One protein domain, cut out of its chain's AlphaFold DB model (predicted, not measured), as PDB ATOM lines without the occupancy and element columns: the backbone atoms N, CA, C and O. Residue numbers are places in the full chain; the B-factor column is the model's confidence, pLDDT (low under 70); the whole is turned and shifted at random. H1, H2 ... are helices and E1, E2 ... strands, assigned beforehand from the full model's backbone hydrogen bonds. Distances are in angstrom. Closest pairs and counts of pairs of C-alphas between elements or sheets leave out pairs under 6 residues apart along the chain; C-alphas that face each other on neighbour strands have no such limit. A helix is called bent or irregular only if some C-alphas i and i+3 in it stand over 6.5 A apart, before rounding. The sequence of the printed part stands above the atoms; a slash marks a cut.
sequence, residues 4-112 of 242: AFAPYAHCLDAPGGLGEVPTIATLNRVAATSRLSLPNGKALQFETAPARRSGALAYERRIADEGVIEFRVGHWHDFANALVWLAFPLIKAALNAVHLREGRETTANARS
ATOM      1  N   ALA A   4     190.463 170.514 217.417       94.69
ATOM      2  CA  ALA A   4     189.318 170.615 216.503       94.69
ATOM      3  C   ALA A   4     189.369 171.800 215.517       94.69
ATOM      4  O   ALA A   4     188.684 171.765 214.499       94.69
ATOM      5  N   PHE A   5     190.160 172.842 215.799       92.94
ATOM      6  CA  PHE A   5     190.305 173.998 214.910       92.94
ATOM      7  C   PHE A   5     191.416 173.834 213.861       92.94
ATOM      8  O   PHE A   5     191.488 174.637 212.936       92.94
ATOM      9  N   ALA A   6     192.257 172.797 213.960       91.31
ATOM     10  CA  ALA A   6     193.352 172.569 213.017       91.31
ATOM     11  C   ALA A   6     192.896 172.451 211.543       91.31
ATOM     12  O   ALA A   6     193.534 173.079 210.697       91.31
ATOM     13  N   PRO A   7     191.777 171.768 211.202       91.75
ATOM     14  CA  PRO A   7     191.287 171.714 209.818       91.75
ATOM     15  C   PRO A   7     190.910 173.087 209.236       91.75
ATOM     16  O   PRO A   7     190.901 173.275 208.021       91.75
ATOM     17  N   TYR A   8     190.635 174.062 210.101       91.06
ATOM     18  CA  TYR A   8     190.193 175.403 209.735       91.06
ATOM     19  C   TYR A   8     191.333 176.421 209.676       91.06
ATOM     20  O   TYR A   8     191.079 177.575 209.347       91.06
ATOM     21  N   ALA A   9     192.579 176.029 209.971       85.75
ATOM     22  CA  ALA A   9     193.715 176.949 210.075       85.75
ATOM     23  C   ALA A   9     193.860 177.867 208.844       85.75
ATOM     24  O   ALA A   9     193.969 179.078 208.988       85.75
ATOM     25  N   HIS A  10     193.704 177.313 207.639       79.94
ATOM     26  CA  HIS A  10     193.773 178.065 206.382       79.94
ATOM     27  C   HIS A  10     192.668 179.131 206.218       79.94
ATOM     28  O   HIS A  10     192.849 180.105 205.493       79.94
ATOM     29  N   CYS A  11     191.519 178.963 206.883       77.50
ATOM     30  CA  CYS A  11     190.456 179.972 206.961       77.50
ATOM     31  C   CYS A  11     190.717 181.009 208.064       77.50
ATOM     32  O   CYS A  11     190.168 182.109 208.027       77.50
ATOM     33  N   LEU A  12     191.516 180.633 209.065       71.88
ATOM     34  CA  LEU A  12     191.800 181.397 210.277       71.88
ATOM     35  C   LEU A  12     193.060 182.268 210.171       71.88
ATOM     36  O   LEU A  12     193.235 183.138 211.017       71.88
ATOM     37  N   ASP A  13     193.878 182.105 209.126       62.53
ATOM     38  CA  ASP A  13     195.069 182.930 208.838       62.53
ATOM     39  C   ASP A  13     194.742 184.386 208.420       62.53
ATOM     40  O   ASP A  13     195.596 185.132 207.932       62.53
ATOM     41  N   ALA A  14     193.508 184.842 208.651       50.72
ATOM     42  CA  ALA A  14     193.177 186.259 208.665       50.72
ATOM     43  C   ALA A  14     193.728 186.922 209.950       50.72
ATOM     44  O   ALA A  14     193.695 186.317 211.023       50.72
ATOM     45  N   PRO A  15     194.229 188.169 209.886       38.09
ATOM     46  CA  PRO A  15     194.801 188.849 211.050       38.09
ATOM     47  C   PRO A  15     193.777 188.931 212.200       38.09
ATOM     48  O   PRO A  15     192.751 189.590 212.053       38.09
ATOM     49  N   GLY A  16     194.056 188.240 213.317       47.78
ATOM     50  CA  GLY A  16     193.220 188.215 214.534       47.78
ATOM     51  C   GLY A  16     193.147 186.858 215.262       47.78
ATOM     52  O   GLY A  16     192.889 186.816 216.467       47.78
ATOM     53  N   GLY A  17     193.422 185.740 214.574       57.03
ATOM     54  CA  GLY A  17     193.285 184.390 215.144       57.03
ATOM     55  C   GLY A  17     191.847 184.061 215.596       57.03
ATOM     56  O   GLY A  17     190.907 184.789 215.304       57.03
ATOM     57  N   LEU A  18     191.647 182.976 216.362       61.56
ATOM     58  CA  LEU A  18     190.327 182.592 216.918       61.56
ATOM     59  C   LEU A  18     189.749 183.594 217.949       61.56
ATOM     60  O   LEU A  18     188.688 183.337 218.521       61.56
ATOM     61  N   GLY A  19     190.463 184.683 218.256       62.09
ATOM     62  CA  GLY A  19     190.073 185.660 219.274       62.09
ATOM     63  C   GLY A  19     189.025 186.661 218.796       62.09
ATOM     64  O   GLY A  19     188.227 187.130 219.607       62.09
ATOM     65  N   GLU A  20     188.980 186.943 217.492       73.44
ATOM     66  CA  GLU A  20     188.080 187.937 216.906       73.44
ATOM     67  C   GLU A  20     187.280 187.344 215.743       73.44
ATOM     68  O   GLU A  20     187.811 186.670 214.863       73.44
ATOM     69  N   VAL A  21     185.969 187.597 215.744       80.38
ATOM     70  CA  VAL A  21     185.086 187.197 214.644       80.38
ATOM     71  C   VAL A  21     185.393 188.086 213.430       80.38
ATOM     72  O   VAL A  21     185.288 189.310 213.552       80.38
ATOM     73  N   PRO A  22     185.743 187.518 212.260       85.75
ATOM     74  CA  PRO A  22     186.147 188.304 211.103       85.75
ATOM     75  C   PRO A  22     184.983 189.099 210.509       85.75
ATOM     76  O   PRO A  22     183.801 188.809 210.710       85.75
ATOM     77  N   THR A  23     185.330 190.102 209.707       90.25
ATOM     78  CA  THR A  23     184.354 190.851 208.913       90.25
ATOM     79  C   THR A  23     183.828 190.012 207.747       90.25
ATOM     80  O   THR A  23     184.538 189.164 207.201       90.25
ATOM     81  N   ILE A  24     182.614 190.317 207.281       93.88
ATOM     82  CA  ILE A  24     182.019 189.697 206.083       93.88
ATOM     83  C   ILE A  24     182.942 189.827 204.861       93.88
ATOM     84  O   ILE A  24     183.132 188.870 204.116       93.88
ATOM     85  N   ALA A  25     183.588 190.986 204.685       92.94
ATOM     86  CA  ALA A  25     184.544 191.209 203.599       92.94
ATOM     87  C   ALA A  25     185.732 190.229 203.644       92.94
ATOM     88  O   ALA A  25     186.239 189.817 202.602       92.94
ATOM     89  N   THR A  26     186.167 189.837 204.843       90.56
ATOM     90  CA  THR A  26     187.234 188.845 205.016       90.56
ATOM     91  C   THR A  26     186.754 187.451 204.637       90.56
ATOM     92  O   THR A  26     187.436 186.789 203.858       90.56
ATOM     93  N   LEU A  27     185.566 187.044 205.091       92.81
ATOM     94  CA  LEU A  27     184.967 185.757 204.716       92.81
ATOM     95  C   LEU A  27     184.771 185.642 203.195       92.81
ATOM     96  O   LEU A  27     185.175 184.650 202.595       92.81
ATOM     97  N   ASN A  28     184.247 186.693 202.555       95.31
ATOM     98  CA  ASN A  28     184.057 186.735 201.101       95.31
ATOM     99  C   ASN A  28     185.377 186.683 200.328       95.31
ATOM    100  O   ASN A  28     185.455 186.038 199.285       95.31
ATOM    101  N   ARG A  29     186.442 187.310 200.840       92.88
ATOM    102  CA  ARG A  29     187.778 187.207 200.238       92.88
ATOM    103  C   ARG A  29     188.331 185.785 200.319       92.88
ATOM    104  O   ARG A  29     188.910 185.329 199.334       92.88
ATOM    105  N   VAL A  30     188.154 185.090 201.445       91.62
ATOM    106  CA  VAL A  30     188.564 183.681 201.578       91.62
ATOM    107  C   VAL A  30     187.768 182.809 200.605       91.62
ATOM    108  O   VAL A  30     188.373 182.101 199.803       91.62
ATOM    109  N   ALA A  31     186.436 182.938 200.581       93.81
ATOM    110  CA  ALA A  31     185.576 182.189 199.661       93.81
ATOM    111  C   ALA A  31     185.956 182.409 198.185       93.81
ATOM    112  O   ALA A  31     186.074 181.447 197.425       93.81
ATOM    113  N   ALA A  32     186.217 183.659 197.786       93.69
ATOM    114  CA  ALA A  32     186.616 184.003 196.424       93.69
ATOM    115  C   ALA A  32     188.015 183.481 196.060       93.69
ATOM    116  O   ALA A  32     188.207 182.950 194.966       93.69
ATOM    117  N   THR A  33     188.990 183.595 196.969       92.25
ATOM    118  CA  THR A  33     190.370 183.119 196.742       92.25
ATOM    119  C   THR A  33     190.400 181.603 196.563       92.25
ATOM    120  O   THR A  33     191.058 181.101 195.653       92.25
ATOM    121  N   SER A  34     189.612 180.889 197.369       90.81
ATOM    122  CA  SER A  34     189.426 179.440 197.279       90.81
ATOM    123  C   SER A  34     188.456 179.014 196.166       90.81
ATOM    124  O   SER A  34     188.265 177.821 195.955       90.81
ATOM    125  N   ARG A  35     187.855 179.971 195.437       94.25
ATOM    126  CA  ARG A  35     186.874 179.752 194.356       94.25
ATOM    127  C   ARG A  35     185.716 178.842 194.778       94.25
ATOM    128  O   ARG A  35     185.292 177.976 194.015       94.25
ATOM    129  N   LEU A  36     185.219 179.026 195.999       93.56
ATOM    130  CA  LEU A  36     184.164 178.183 196.548       93.56
ATOM    131  C   LEU A  36     182.833 178.449 195.847       93.56
ATOM    132  O   LEU A  36     182.380 179.591 195.723       93.56
ATOM    133  N   SER A  37     182.181 177.367 195.439       94.75
ATOM    134  CA  SER A  37     180.863 177.395 194.821       94.75
ATOM    135  C   SER A  37     180.019 176.225 195.298       94.75
ATOM    136  O   SER A  37     180.529 175.130 195.537       94.75
ATOM    137  N   LEU A  38     178.712 176.439 195.364       93.12
ATOM    138  CA  LEU A  38     177.743 175.364 195.512       93.12
ATOM    139  C   LEU A  38     177.790 174.411 194.302       93.12
ATOM    140  O   LEU A  38     178.246 174.805 193.226       93.12
ATOM    141  N   PRO A  39     177.258 173.177 194.420       88.56
ATOM    142  CA  PRO A  39     177.238 172.214 193.313       88.56
ATOM    143  C   PRO A  39     176.543 172.707 192.032       88.56
ATOM    144  O   PRO A  39     176.790 172.176 190.956       88.56
ATOM    145  N   ASN A  40     175.680 173.724 192.131       88.25
ATOM    146  CA  ASN A  40     175.024 174.372 190.991       88.25
ATOM    147  C   ASN A  40     175.850 175.523 190.372       88.25
ATOM    148  O   ASN A  40     175.332 176.257 189.532       88.25
ATOM    149  N   GLY A  41     177.102 175.713 190.800       93.12
ATOM    150  CA  GLY A  41     178.016 176.740 190.298       93.12
ATOM    151  C   GLY A  41     177.818 178.137 190.894       93.12
ATOM    152  O   GLY A  41     178.545 179.055 190.517       93.12
ATOM    153  N   LYS A  42     176.871 178.336 191.821       94.69
ATOM    154  CA  LYS A  42     176.711 179.619 192.522       94.69
ATOM    155  C   LYS A  42     177.889 179.853 193.459       94.69
ATOM    156  O   LYS A  42     178.186 178.998 194.290       94.69
ATOM    157  N   ALA A  43     178.552 180.998 193.320       96.69
ATOM    158  CA  ALA A  43     179.634 181.390 194.214       96.69
ATOM    159  C   ALA A  43     179.116 181.526 195.648       96.69
ATOM    160  O   ALA A  43     178.025 182.050 195.873       96.69
ATOM    161  N   LEU A  44     179.910 181.051 196.604       96.81
ATOM    162  CA  LEU A  44     179.587 181.194 198.013       96.81
ATOM    163  C   LEU A  44     179.859 182.630 198.466       96.81
ATOM    164  O   LEU A  44     180.952 183.155 198.245       96.81
ATOM    165  N   GLN A  45     178.887 183.244 199.131       97.12
ATOM    166  CA  GLN A  45     179.015 184.593 199.664       97.12
ATOM    167  C   GLN A  45     178.337 184.731 201.023       97.12
ATOM    168  O   GLN A  45     177.343 184.077 201.329       97.12
ATOM    169  N   PHE A  46     178.888 185.611 201.842       97.25
ATOM    170  CA  PHE A  46     178.404 185.969 203.159       97.25
ATOM    171  C   PHE A  46     177.798 187.363 203.104       97.25
ATOM    172  O   PHE A  46     178.384 188.287 202.528       97.25
ATOM    173  N   GLU A  47     176.646 187.525 203.741       97.00
ATOM    174  CA  GLU A  47     175.944 188.798 203.849       97.00
ATOM    175  C   GLU A  47     175.440 189.026 205.269       97.00
ATOM    176  O   GLU A  47     175.263 188.091 206.050       97.00
ATOM    177  N   THR A  48     175.181 190.287 205.608       96.06
ATOM    178  CA  THR A  48     174.608 190.641 206.904       96.06
ATOM    179  C   THR A  48     173.255 189.963 207.069       96.06
ATOM    180  O   THR A  48     172.376 190.101 206.215       96.06
ATOM    181  N   ALA A  49     173.071 189.255 208.182       92.31
ATOM    182  CA  ALA A  49     171.778 188.665 208.500       92.31
ATOM    183  C   ALA A  49     170.685 189.753 208.593       92.31
ATOM    184  O   ALA A  49     170.932 190.826 209.159       92.31
ATOM    185  N   PRO A  50     169.470 189.502 208.077       88.75
ATOM    186  CA  PRO A  50     168.374 190.457 208.165       88.75
ATOM    187  C   PRO A  50     167.969 190.706 209.625       88.75
ATOM    188  O   PRO A  50     168.066 189.825 210.481       88.75
ATOM    189  N   ALA A  51     167.440 191.901 209.909       84.69
ATOM    190  CA  ALA A  51     166.997 192.274 211.259       84.69
ATOM    191  C   ALA A  51     165.922 191.322 211.820       84.69
ATOM    192  O   ALA A  51     165.879 191.054 213.021       84.69
ATOM    193  N   ARG A  52     165.065 190.786 210.943       87.50
ATOM    194  CA  ARG A  52     164.113 189.722 211.262       87.50
ATOM    195  C   ARG A  52     164.579 188.433 210.603       87.50
ATOM    196  O   ARG A  52     164.724 188.396 209.386       87.50
ATOM    197  N   ARG A  53     164.748 187.376 211.400       82.69
ATOM    198  CA  ARG A  53     165.142 186.058 210.892       82.69
ATOM    199  C   ARG A  53     164.105 185.515 209.915       82.69
ATOM    200  O   ARG A  53     162.913 185.463 210.233       82.69
ATOM    201  N   SER A  54     164.590 185.074 208.763       84.81
ATOM    202  CA  SER A  54     163.830 184.255 207.826       84.81
ATOM    203  C   SER A  54     163.434 182.930 208.488       84.81
ATOM    204  O   SER A  54     164.102 182.451 209.409       84.81
ATOM    205  N   GLY A  55     162.346 182.308 208.028       89.19
ATOM    206  CA  GLY A  55     162.059 180.924 208.414       89.19
ATOM    207  C   GLY A  55     163.184 179.998 207.942       89.19
ATOM    208  O   GLY A  55     163.759 180.241 206.883       89.19
ATOM    209  N   ALA A  56     163.467 178.925 208.688       89.62
ATOM    210  CA  ALA A  56     164.580 178.017 208.384       89.62
ATOM    211  C   ALA A  56     164.567 177.534 206.922       89.62
ATOM    212  O   ALA A  56     165.586 177.581 206.251       89.62
ATOM    213  N   LEU A  57     163.400 177.167 206.379       91.25
ATOM    214  CA  LEU A  57     163.303 176.739 204.979       91.25
ATOM    215  C   LEU A  57     163.655 177.852 203.979       91.25
ATOM    216  O   LEU A  57     164.283 177.580 202.962       91.25
ATOM    217  N   ALA A  58     163.249 179.093 204.256       92.81
ATOM    218  CA  ALA A  58     163.557 180.230 203.393       92.81
ATOM    219  C   ALA A  58     165.059 180.550 203.413       92.81
ATOM    220  O   ALA A  58     165.629 180.846 202.369       92.81
ATOM    221  N   TYR A  59     165.700 180.415 204.576       94.25
ATOM    222  CA  TYR A  59     167.152 180.520 204.706       94.25
ATOM    223  C   TYR A  59     167.878 179.450 203.873       94.25
ATOM    224  O   TYR A  59     168.710 179.784 203.034       94.25
ATOM    225  N   GLU A  60     167.488 178.176 204.006       95.69
ATOM    226  CA  GLU A  60     168.070 177.089 203.205       95.69
ATOM    227  C   GLU A  60     167.847 177.297 201.697       95.69
ATOM    228  O   GLU A  60     168.721 177.005 200.879       95.69
ATOM    229  N   ARG A  61     166.684 177.838 201.308       95.38
ATOM    230  CA  ARG A  61     166.358 178.141 199.906       95.38
ATOM    231  C   ARG A  61     167.265 179.233 199.352       95.38
ATOM    232  O   ARG A  61     167.779 179.083 198.249       95.38
ATOM    233  N   ARG A  62     167.500 180.284 200.138       95.62
ATOM    234  CA  ARG A  62     168.384 181.392 199.776       95.62
ATOM    235  C   ARG A  62     169.821 180.923 199.568       95.62
ATOM    236  O   ARG A  62     170.438 181.304 198.577       95.62
ATOM    237  N   ILE A  63     170.326 180.040 200.432       96.81
ATOM    238  CA  ILE A  63     171.630 179.407 200.208       96.81
ATOM    239  C   ILE A  63     171.622 178.685 198.858       96.81
ATOM    240  O   ILE A  63     172.455 178.989 198.015       96.81
ATOM    241  N   ALA A  64     170.676 177.774 198.614       95.81
ATOM    242  CA  ALA A  64     170.682 176.971 197.391       95.81
ATOM    243  C   ALA A  64     170.553 177.800 196.104       95.81
ATOM    244  O   ALA A  64     171.216 177.493 195.111       95.81
ATOM    245  N   ASP A  65     169.706 178.828 196.105       95.56
ATOM    246  CA  ASP A  65     169.385 179.592 194.897       95.56
ATOM    247  C   ASP A  65     170.389 180.727 194.636       95.56
ATOM    248  O   ASP A  65     170.704 181.028 193.477       95.56
ATOM    249  N   GLU A  66     170.928 181.335 195.697       96.25
ATOM    250  CA  GLU A  66     171.751 182.550 195.620       96.25
ATOM    251  C   GLU A  66     173.193 182.362 196.112       96.25
ATOM    252  O   GLU A  66     174.032 183.218 195.843       96.25
ATOM    253  N   GLY A  67     173.513 181.272 196.814       96.94
ATOM    254  CA  GLY A  67     174.828 181.068 197.435       96.94
ATOM    255  C   GLY A  67     175.075 181.929 198.677       96.94
ATOM    256  O   GLY A  67     176.221 182.049 199.108       96.94
ATOM    257  N   VAL A  68     174.028 182.546 199.242       97.44
ATOM    258  CA  VAL A  68     174.145 183.515 200.342       97.44
ATOM    259  C   VAL A  68     174.012 182.842 201.704       97.44
ATOM    260  O   VAL A  68     172.972 182.270 202.023       97.44
ATOM    261  N   ILE A  69     175.036 183.007 202.538       97.19
ATOM    262  CA  ILE A  69     175.043 182.640 203.954       97.19
ATOM    263  C   ILE A  69     174.859 183.904 204.792       97.19
ATOM    264  O   ILE A  69     175.618 184.870 204.683       97.19
ATOM    265  N   GLU A  70     173.852 183.891 205.658       95.94
ATOM    266  CA  GLU A  70     173.598 184.981 206.600       95.94
ATOM    267  C   GLU A  70     174.637 184.966 207.727       95.94
ATOM    268  O   GLU A  70     174.944 183.921 208.302       95.94
ATOM    269  N   PHE A  71     175.167 186.142 208.053       95.19
ATOM    270  CA  PHE A  71     176.226 186.302 209.037       95.19
ATOM    271  C   PHE A  71     175.968 187.498 209.954       95.19
ATOM    272  O   PHE A  71     175.760 188.628 209.501       95.19
ATOM    273  N   ARG A  72     176.018 187.267 211.267       93.19
ATOM    274  CA  ARG A  72     175.999 188.319 212.290       93.19
ATOM    275  C   ARG A  72     177.412 188.565 212.805       93.19
ATOM    276  O   ARG A  72     178.007 187.707 213.455       93.19
ATOM    277  N   VAL A  73     177.936 189.764 212.552       87.56
ATOM    278  CA  VAL A  73     179.256 190.184 213.051       87.56
ATOM    279  C   VAL A  73     179.294 190.074 214.578       87.56
ATOM    280  O   VAL A  73     178.376 190.517 215.264       87.56
ATOM    281  N   GLY A  74     180.349 189.449 215.104       86.31
ATOM    282  CA  GLY A  74     180.509 189.178 216.536       86.31
ATOM    283  C   GLY A  74     179.770 187.934 217.051       86.31
ATOM    284  O   GLY A  74     179.943 187.578 218.215       86.31
ATOM    285  N   HIS A  75     178.984 187.240 216.221       91.31
ATOM    286  CA  HIS A  75     178.260 186.036 216.628       91.31
ATOM    287  C   HIS A  75     179.083 184.780 216.321       91.31
ATOM    288  O   HIS A  75     179.230 184.381 215.165       91.31
ATOM    289  N   TRP A  76     179.623 184.137 217.359       92.69
ATOM    290  CA  TRP A  76     180.539 183.011 217.168       92.69
ATOM    291  C   TRP A  76     179.891 181.813 216.477       92.69
ATOM    292  O   TRP A  76     180.521 181.192 215.634       92.69
ATOM    293  N   HIS A  77     178.632 181.518 216.780       95.19
ATOM    294  CA  HIS A  77     177.892 180.458 216.105       95.19
ATOM    295  C   HIS A  77     177.853 180.630 214.573       95.19
ATOM    296  O   HIS A  77     178.069 179.679 213.826       95.19
ATOM    297  N   ASP A  78     177.653 181.868 214.097       95.38
ATOM    298  CA  ASP A  78     177.610 182.168 212.659       95.38
ATOM    299  C   ASP A  78     179.016 182.064 212.062       95.38
ATOM    300  O   ASP A  78     179.182 181.634 210.923       95.38
ATOM    301  N   PHE A  79     180.042 182.405 212.848       94.75
ATOM    302  CA  PHE A  79     181.433 182.204 212.466       94.75
ATOM    303  C   PHE A  79     181.833 180.736 212.398       94.75
ATOM    304  O   PHE A  79     182.447 180.337 211.415       94.75
ATOM    305  N   ALA A  80     181.424 179.911 213.356       95.38
ATOM    306  CA  ALA A  80     181.609 178.472 213.285       95.38
ATOM    307  C   ALA A  80     180.930 177.899 212.031       95.38
ATOM    308  O   ALA A  80     181.562 177.159 211.284       95.38
ATOM    309  N   ASN A  81     179.694 178.315 211.732       97.44
ATOM    310  CA  ASN A  81     179.001 177.913 210.508       97.44
ATOM    311  C   ASN A  81     179.747 178.374 209.241       97.44
ATOM    312  O   ASN A  81     179.889 177.603 208.293       97.44
ATOM    313  N   ALA A  82     180.269 179.605 209.229       96.12
ATOM    314  CA  ALA A  82     181.073 180.119 208.125       96.12
ATOM    315  C   ALA A  82     182.366 179.317 207.920       96.12
ATOM    316  O   ALA A  82     182.691 178.982 206.786       96.12
ATOM    317  N   LEU A  83     183.072 178.958 208.996       95.31
ATOM    318  CA  LEU A  83     184.271 178.120 208.931       95.31
ATOM    319  C   LEU A  83     183.972 176.754 208.307       95.31
ATOM    320  O   LEU A  83     184.718 176.314 207.434       95.31
ATOM    321  N   VAL A  84     182.866 176.111 208.697       97.38
ATOM    322  CA  VAL A  84     182.449 174.827 208.111       97.38
ATOM    323  C   VAL A  84     182.128 174.986 206.626       97.38
ATOM    324  O   VAL A  84     182.583 174.180 205.827       97.38
ATOM    325  N   TRP A  85     181.415 176.038 206.224       97.44
ATOM    326  CA  TRP A  85     181.155 176.310 204.806       97.44
ATOM    327  C   TRP A  85     182.424 176.556 203.983       97.44
ATOM    328  O   TRP A  85     182.486 176.142 202.827       97.44
ATOM    329  N   LEU A  86     183.421 177.228 204.562       95.19
ATOM    330  CA  LEU A  86     184.683 177.518 203.885       95.19
ATOM    331  C   LEU A  86     185.567 176.270 203.734       95.19
ATOM    332  O   LEU A  86     186.196 176.099 202.693       95.19
ATOM    333  N   ALA A  87     185.609 175.404 204.751       94.69
ATOM    334  CA  ALA A  87     186.476 174.225 204.764       94.69
ATOM    335  C   ALA A  87     185.814 172.955 204.199       94.69
ATOM    336  O   ALA A  87     186.501 172.111 203.628       94.69
ATOM    337  N   PHE A  88     184.493 172.818 204.354       95.94
ATOM    338  CA  PHE A  88     183.708 171.624 204.013       95.94
ATOM    339  C   PHE A  88     182.419 171.975 203.235       95.94
ATOM    340  O   PHE A  88     181.296 171.685 203.680       95.94
ATOM    341  N   PRO A  89     182.541 172.653 202.076       95.56
ATOM    342  CA  PRO A  89     181.392 173.118 201.304       95.56
ATOM    343  C   PRO A  89     180.511 171.978 200.776       95.56
ATOM    344  O   PRO A  89     179.303 172.175 200.616       95.56
ATOM    345  N   LEU A  90     181.058 170.786 200.497       96.56
ATOM    346  CA  LEU A  90     180.272 169.679 199.945       96.56
ATOM    347  C   LEU A  90     179.354 169.059 200.998       96.56
ATOM    348  O   LEU A  90     178.199 168.766 200.664       96.56
ATOM    349  N   ILE A  91     179.829 168.894 202.238       97.62
ATOM    350  CA  ILE A  91     179.014 168.468 203.384       97.62
ATOM    351  C   ILE A  91     177.881 169.467 203.597       97.62
ATOM    352  O   ILE A  91     176.714 169.074 203.604       97.62
ATOM    353  N   LYS A  92     178.193 170.764 203.692       98.31
ATOM    354  CA  LYS A  92     177.174 171.799 203.920       98.31
ATOM    355  C   LYS A  92     176.149 171.874 202.792       98.31
ATOM    356  O   LYS A  92     174.951 171.950 203.063       98.31
ATOM    357  N   ALA A  93     176.578 171.742 201.537       97.81
ATOM    358  CA  ALA A  93     175.661 171.653 200.405       97.81
ATOM    359  C   ALA A  93     174.792 170.379 200.439       97.81
ATOM    360  O   ALA A  93     173.632 170.417 200.031       97.81
ATOM    361  N   ALA A  94     175.318 169.244 200.914       98.06
ATOM    362  CA  ALA A  94     174.527 168.026 201.098       98.06
ATOM    363  C   ALA A  94     173.455 168.201 202.186       98.06
ATOM    364  O   ALA A  94     172.301 167.844 201.957       98.06
ATOM    365  N   LEU A  95     173.812 168.800 203.327       98.00
ATOM    366  CA  LEU A  95     172.881 169.097 204.422       98.00
ATOM    367  C   LEU A  95     171.773 170.059 203.974       98.00
ATOM    368  O   LEU A  95     170.591 169.760 204.147       98.00
ATOM    369  N   ASN A  96     172.143 171.151 203.300       97.50
ATOM    370  CA  ASN A  96     171.207 172.106 202.704       97.50
ATOM    371  C   ASN A  96     170.216 171.418 201.744       97.50
ATOM    372  O   ASN A  96     169.001 171.615 201.838       97.50
ATOM    373  N   ALA A  97     170.708 170.537 200.865       95.88
ATOM    374  CA  ALA A  97     169.858 169.778 199.950       95.88
ATOM    375  C   ALA A  97     168.873 168.851 200.687       95.88
ATOM    376  O   ALA A  97     167.711 168.752 200.281       95.88
ATOM    377  N   VAL A  98     169.298 168.205 201.782       95.44
ATOM    378  CA  VAL A  98     168.404 167.404 202.635       95.44
ATOM    379  C   VAL A  98     167.343 168.296 203.281       95.44
ATOM    380  O   VAL A  98     166.157 167.984 203.189       95.44
ATOM    381  N   HIS A  99     167.719 169.435 203.868       95.12
ATOM    382  CA  HIS A  99     166.757 170.356 204.478       95.12
ATOM    383  C   HIS A  99     165.717 170.884 203.486       95.12
ATOM    384  O   HIS A  99     164.549 171.011 203.847       95.12
ATOM    385  N   LEU A 100     166.107 171.142 202.236       93.62
ATOM    386  CA  LEU A 100     165.189 171.566 201.181       93.62
ATOM    387  C   LEU A 100     164.258 170.452 200.708       93.62
ATOM    388  O   LEU A 100     163.061 170.692 200.529       93.62
ATOM    389  N   ARG A 101     164.789 169.242 200.501       91.94
ATOM    390  CA  ARG A 101     164.006 168.080 200.056       91.94
ATOM    391  C   ARG A 101     162.946 167.702 201.087       91.94
ATOM    392  O   ARG A 101     161.784 167.524 200.736       91.94
ATOM    393  N   GLU A 102     163.348 167.643 202.352       89.75
ATOM    394  CA  GLU A 102     162.510 167.247 203.489       89.75
ATOM    395  C   GLU A 102     161.741 168.430 204.109       89.75
ATOM    396  O   GLU A 102     161.040 168.289 205.111       89.75
ATOM    397  N   GLY A 103     161.922 169.628 203.551       80.06
ATOM    398  CA  GLY A 103     161.466 170.888 204.121       80.06
ATOM    399  C   GLY A 103     160.041 171.304 203.770       80.06
ATOM    400  O   GLY A 103     159.578 172.311 204.298       80.06
ATOM    401  N   ARG A 104     159.338 170.572 202.896       68.06
ATOM    402  CA  ARG A 104     157.972 170.929 202.467       68.06
ATOM    403  C   ARG A 104     156.949 170.709 203.583       68.06
ATOM    404  O   ARG A 104     157.150 169.849 204.437       68.06
ATOM    405  N   GLU A 105     155.884 171.516 203.543       51.91
ATOM    406  CA  GLU A 105     154.795 171.609 204.525       51.91
ATOM    407  C   GLU A 105     154.378 170.242 205.057       51.91
ATOM    408  O   GLU A 105     153.580 169.510 204.473       51.91
ATOM    409  N   THR A 106     154.960 169.892 206.196       48.91
ATOM    410  CA  THR A 106     154.562 168.730 206.956       48.91
ATOM    411  C   THR A 106     153.244 169.106 207.596       48.91
ATOM    412  O   THR A 106     153.183 169.877 208.556       48.91
ATOM    413  N   THR A 107     152.171 168.555 207.036       47.53
ATOM    414  CA  THR A 107     150.987 168.218 207.814       47.53
ATOM    415  C   THR A 107     151.445 167.674 209.167       47.53
ATOM    416  O   THR A 107     152.414 166.915 209.266       47.53
ATOM    417  N   ALA A 108     150.816 168.187 210.220       48.56
ATOM    418  CA  ALA A 108     151.254 168.064 211.601       48.56
ATOM    419  C   ALA A 108     151.841 166.675 211.951       48.56
ATOM    420  O   ALA A 108     151.185 165.653 211.774       48.56
ATOM    421  N   ASN A 109     153.055 166.684 212.520       47.00
ATOM    422  CA  ASN A 109     153.712 165.626 213.312       47.00
ATOM    423  C   ASN A 109     154.677 164.610 212.671       47.00
ATOM    424  O   ASN A 109     155.329 163.903 213.438       47.00
ATOM    425  N   ALA A 110     154.900 164.551 211.357       52.91
ATOM    426  CA  ALA A 110     155.917 163.632 210.814       52.91
ATOM    427  C   ALA A 110     157.283 164.323 210.619       52.91
ATOM    428  O   ALA A 110     157.603 164.766 209.522       52.91
ATOM    429  N   ARG A 111     158.114 164.438 211.669       66.12
ATOM    430  CA  ARG A 111     159.510 164.900 211.496       66.12
ATOM    431  C   ARG A 111     160.248 163.948 210.550       66.12
ATOM    432  O   ARG A 111     160.257 162.737 210.770       66.12
ATOM    433  N   SER A 112     160.846 164.484 209.487       86.38
ATOM    434  CA  SER A 112     161.664 163.678 208.579       86.38
ATOM    435  C   SER A 112     162.934 163.238 209.299       86.38
ATOM    436  O   SER A 112     163.748 164.070 209.695       86.38
TER     437      SER A 112
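What this domain is: This is residues 4 to 112 of the 242 residues of a protein of Betaproteobacteria bacterium (UniProt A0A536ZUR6). A tiny sheet of two parallel strands, E1 and E2, sits near the middle of an elongated domain, with H2 next to E1, and H3 and H4 next to E2. H1 crosses H4 at one end of the domain, while H5 crosses H3 and runs toward the other end, where the tail of residues 102 to 112 lies. The printed part has 109 residues, with five named helices and two named strands in the order H1, H2, E1, H3, E2, H4, H5; the class is mostly helix. The whole is compact, with a radius of gyration of the C-alphas of 14.7 A, and spans 48 by 28 by 26 A.

Where its parts are: Strand E1 is residues 45 to 48, 10.4 A from first to last C-alpha, and E2 is residues 68 to 71, 9.4 A. Between them stands helix H3, residues 56 to 66, 15.3 A. H2 is residues 24 to 33, 14.2 A, and H4 is residues 76 to 87, 16.3 A. H5, residues 89 to 101, is the longest helix at 18.1 A and ends at C-alpha 101, (164.006, 168.080, 200.056). H1, residues 4 to 12, 12.7 A, begins at C-alpha 4, (189.318, 170.615, 216.503); it is irregular, with C-alphas 7 and 10 at 7.6 A.

How they stand to each other: E1 and E2 are parallel neighbours at 42 degrees, with N 69 and O 45 at 2.8 A and N 47 and O 69 at 3.0 A, within hydrogen-bond range. E1, H3 and E2 form a strand-helix-strand unit, two parallel neighbour strands with a helix between, and its crossover is right-handed. The closest C-alphas of H3 and E2 are those of Ile 63 and Ile 69, 6.0 A apart; for H4 and E2 they are Asp 78 and Phe 71, 5.7 A, and for H2 and E1 Asn 28 and Gln 45, 5.7 A. H3 and H5 touch, closest at the C-alphas of Glu 60 and Asn 96, 5.9 A, at a steep tilt of 56 degrees, opposite ways. H4, with residues 83 to 87 alone, touches H1, closest at the C-alphas of Ala 87 and Tyr 8, 6.3 A; their lines are about perpendicular at 77 degrees. H2 and H5 are apart. Every O i to N i+4 pair is within hydrogen-bond range in H2, H3, H4 and H5; in H1 2 of 5 are, beside 4 of 6 O i to N i+3 pairs.

The domain as a whole: The two C-alphas farthest apart, those of Pro 15 and Thr 107, are 48.5 A apart. The printed part has no cut. The links H1 to H2 and H2 to E1 are long, 11 residues each. The mean pLDDT of the printed part is 87.2, and residues 13 to 19 and 104 to 111 are under 70.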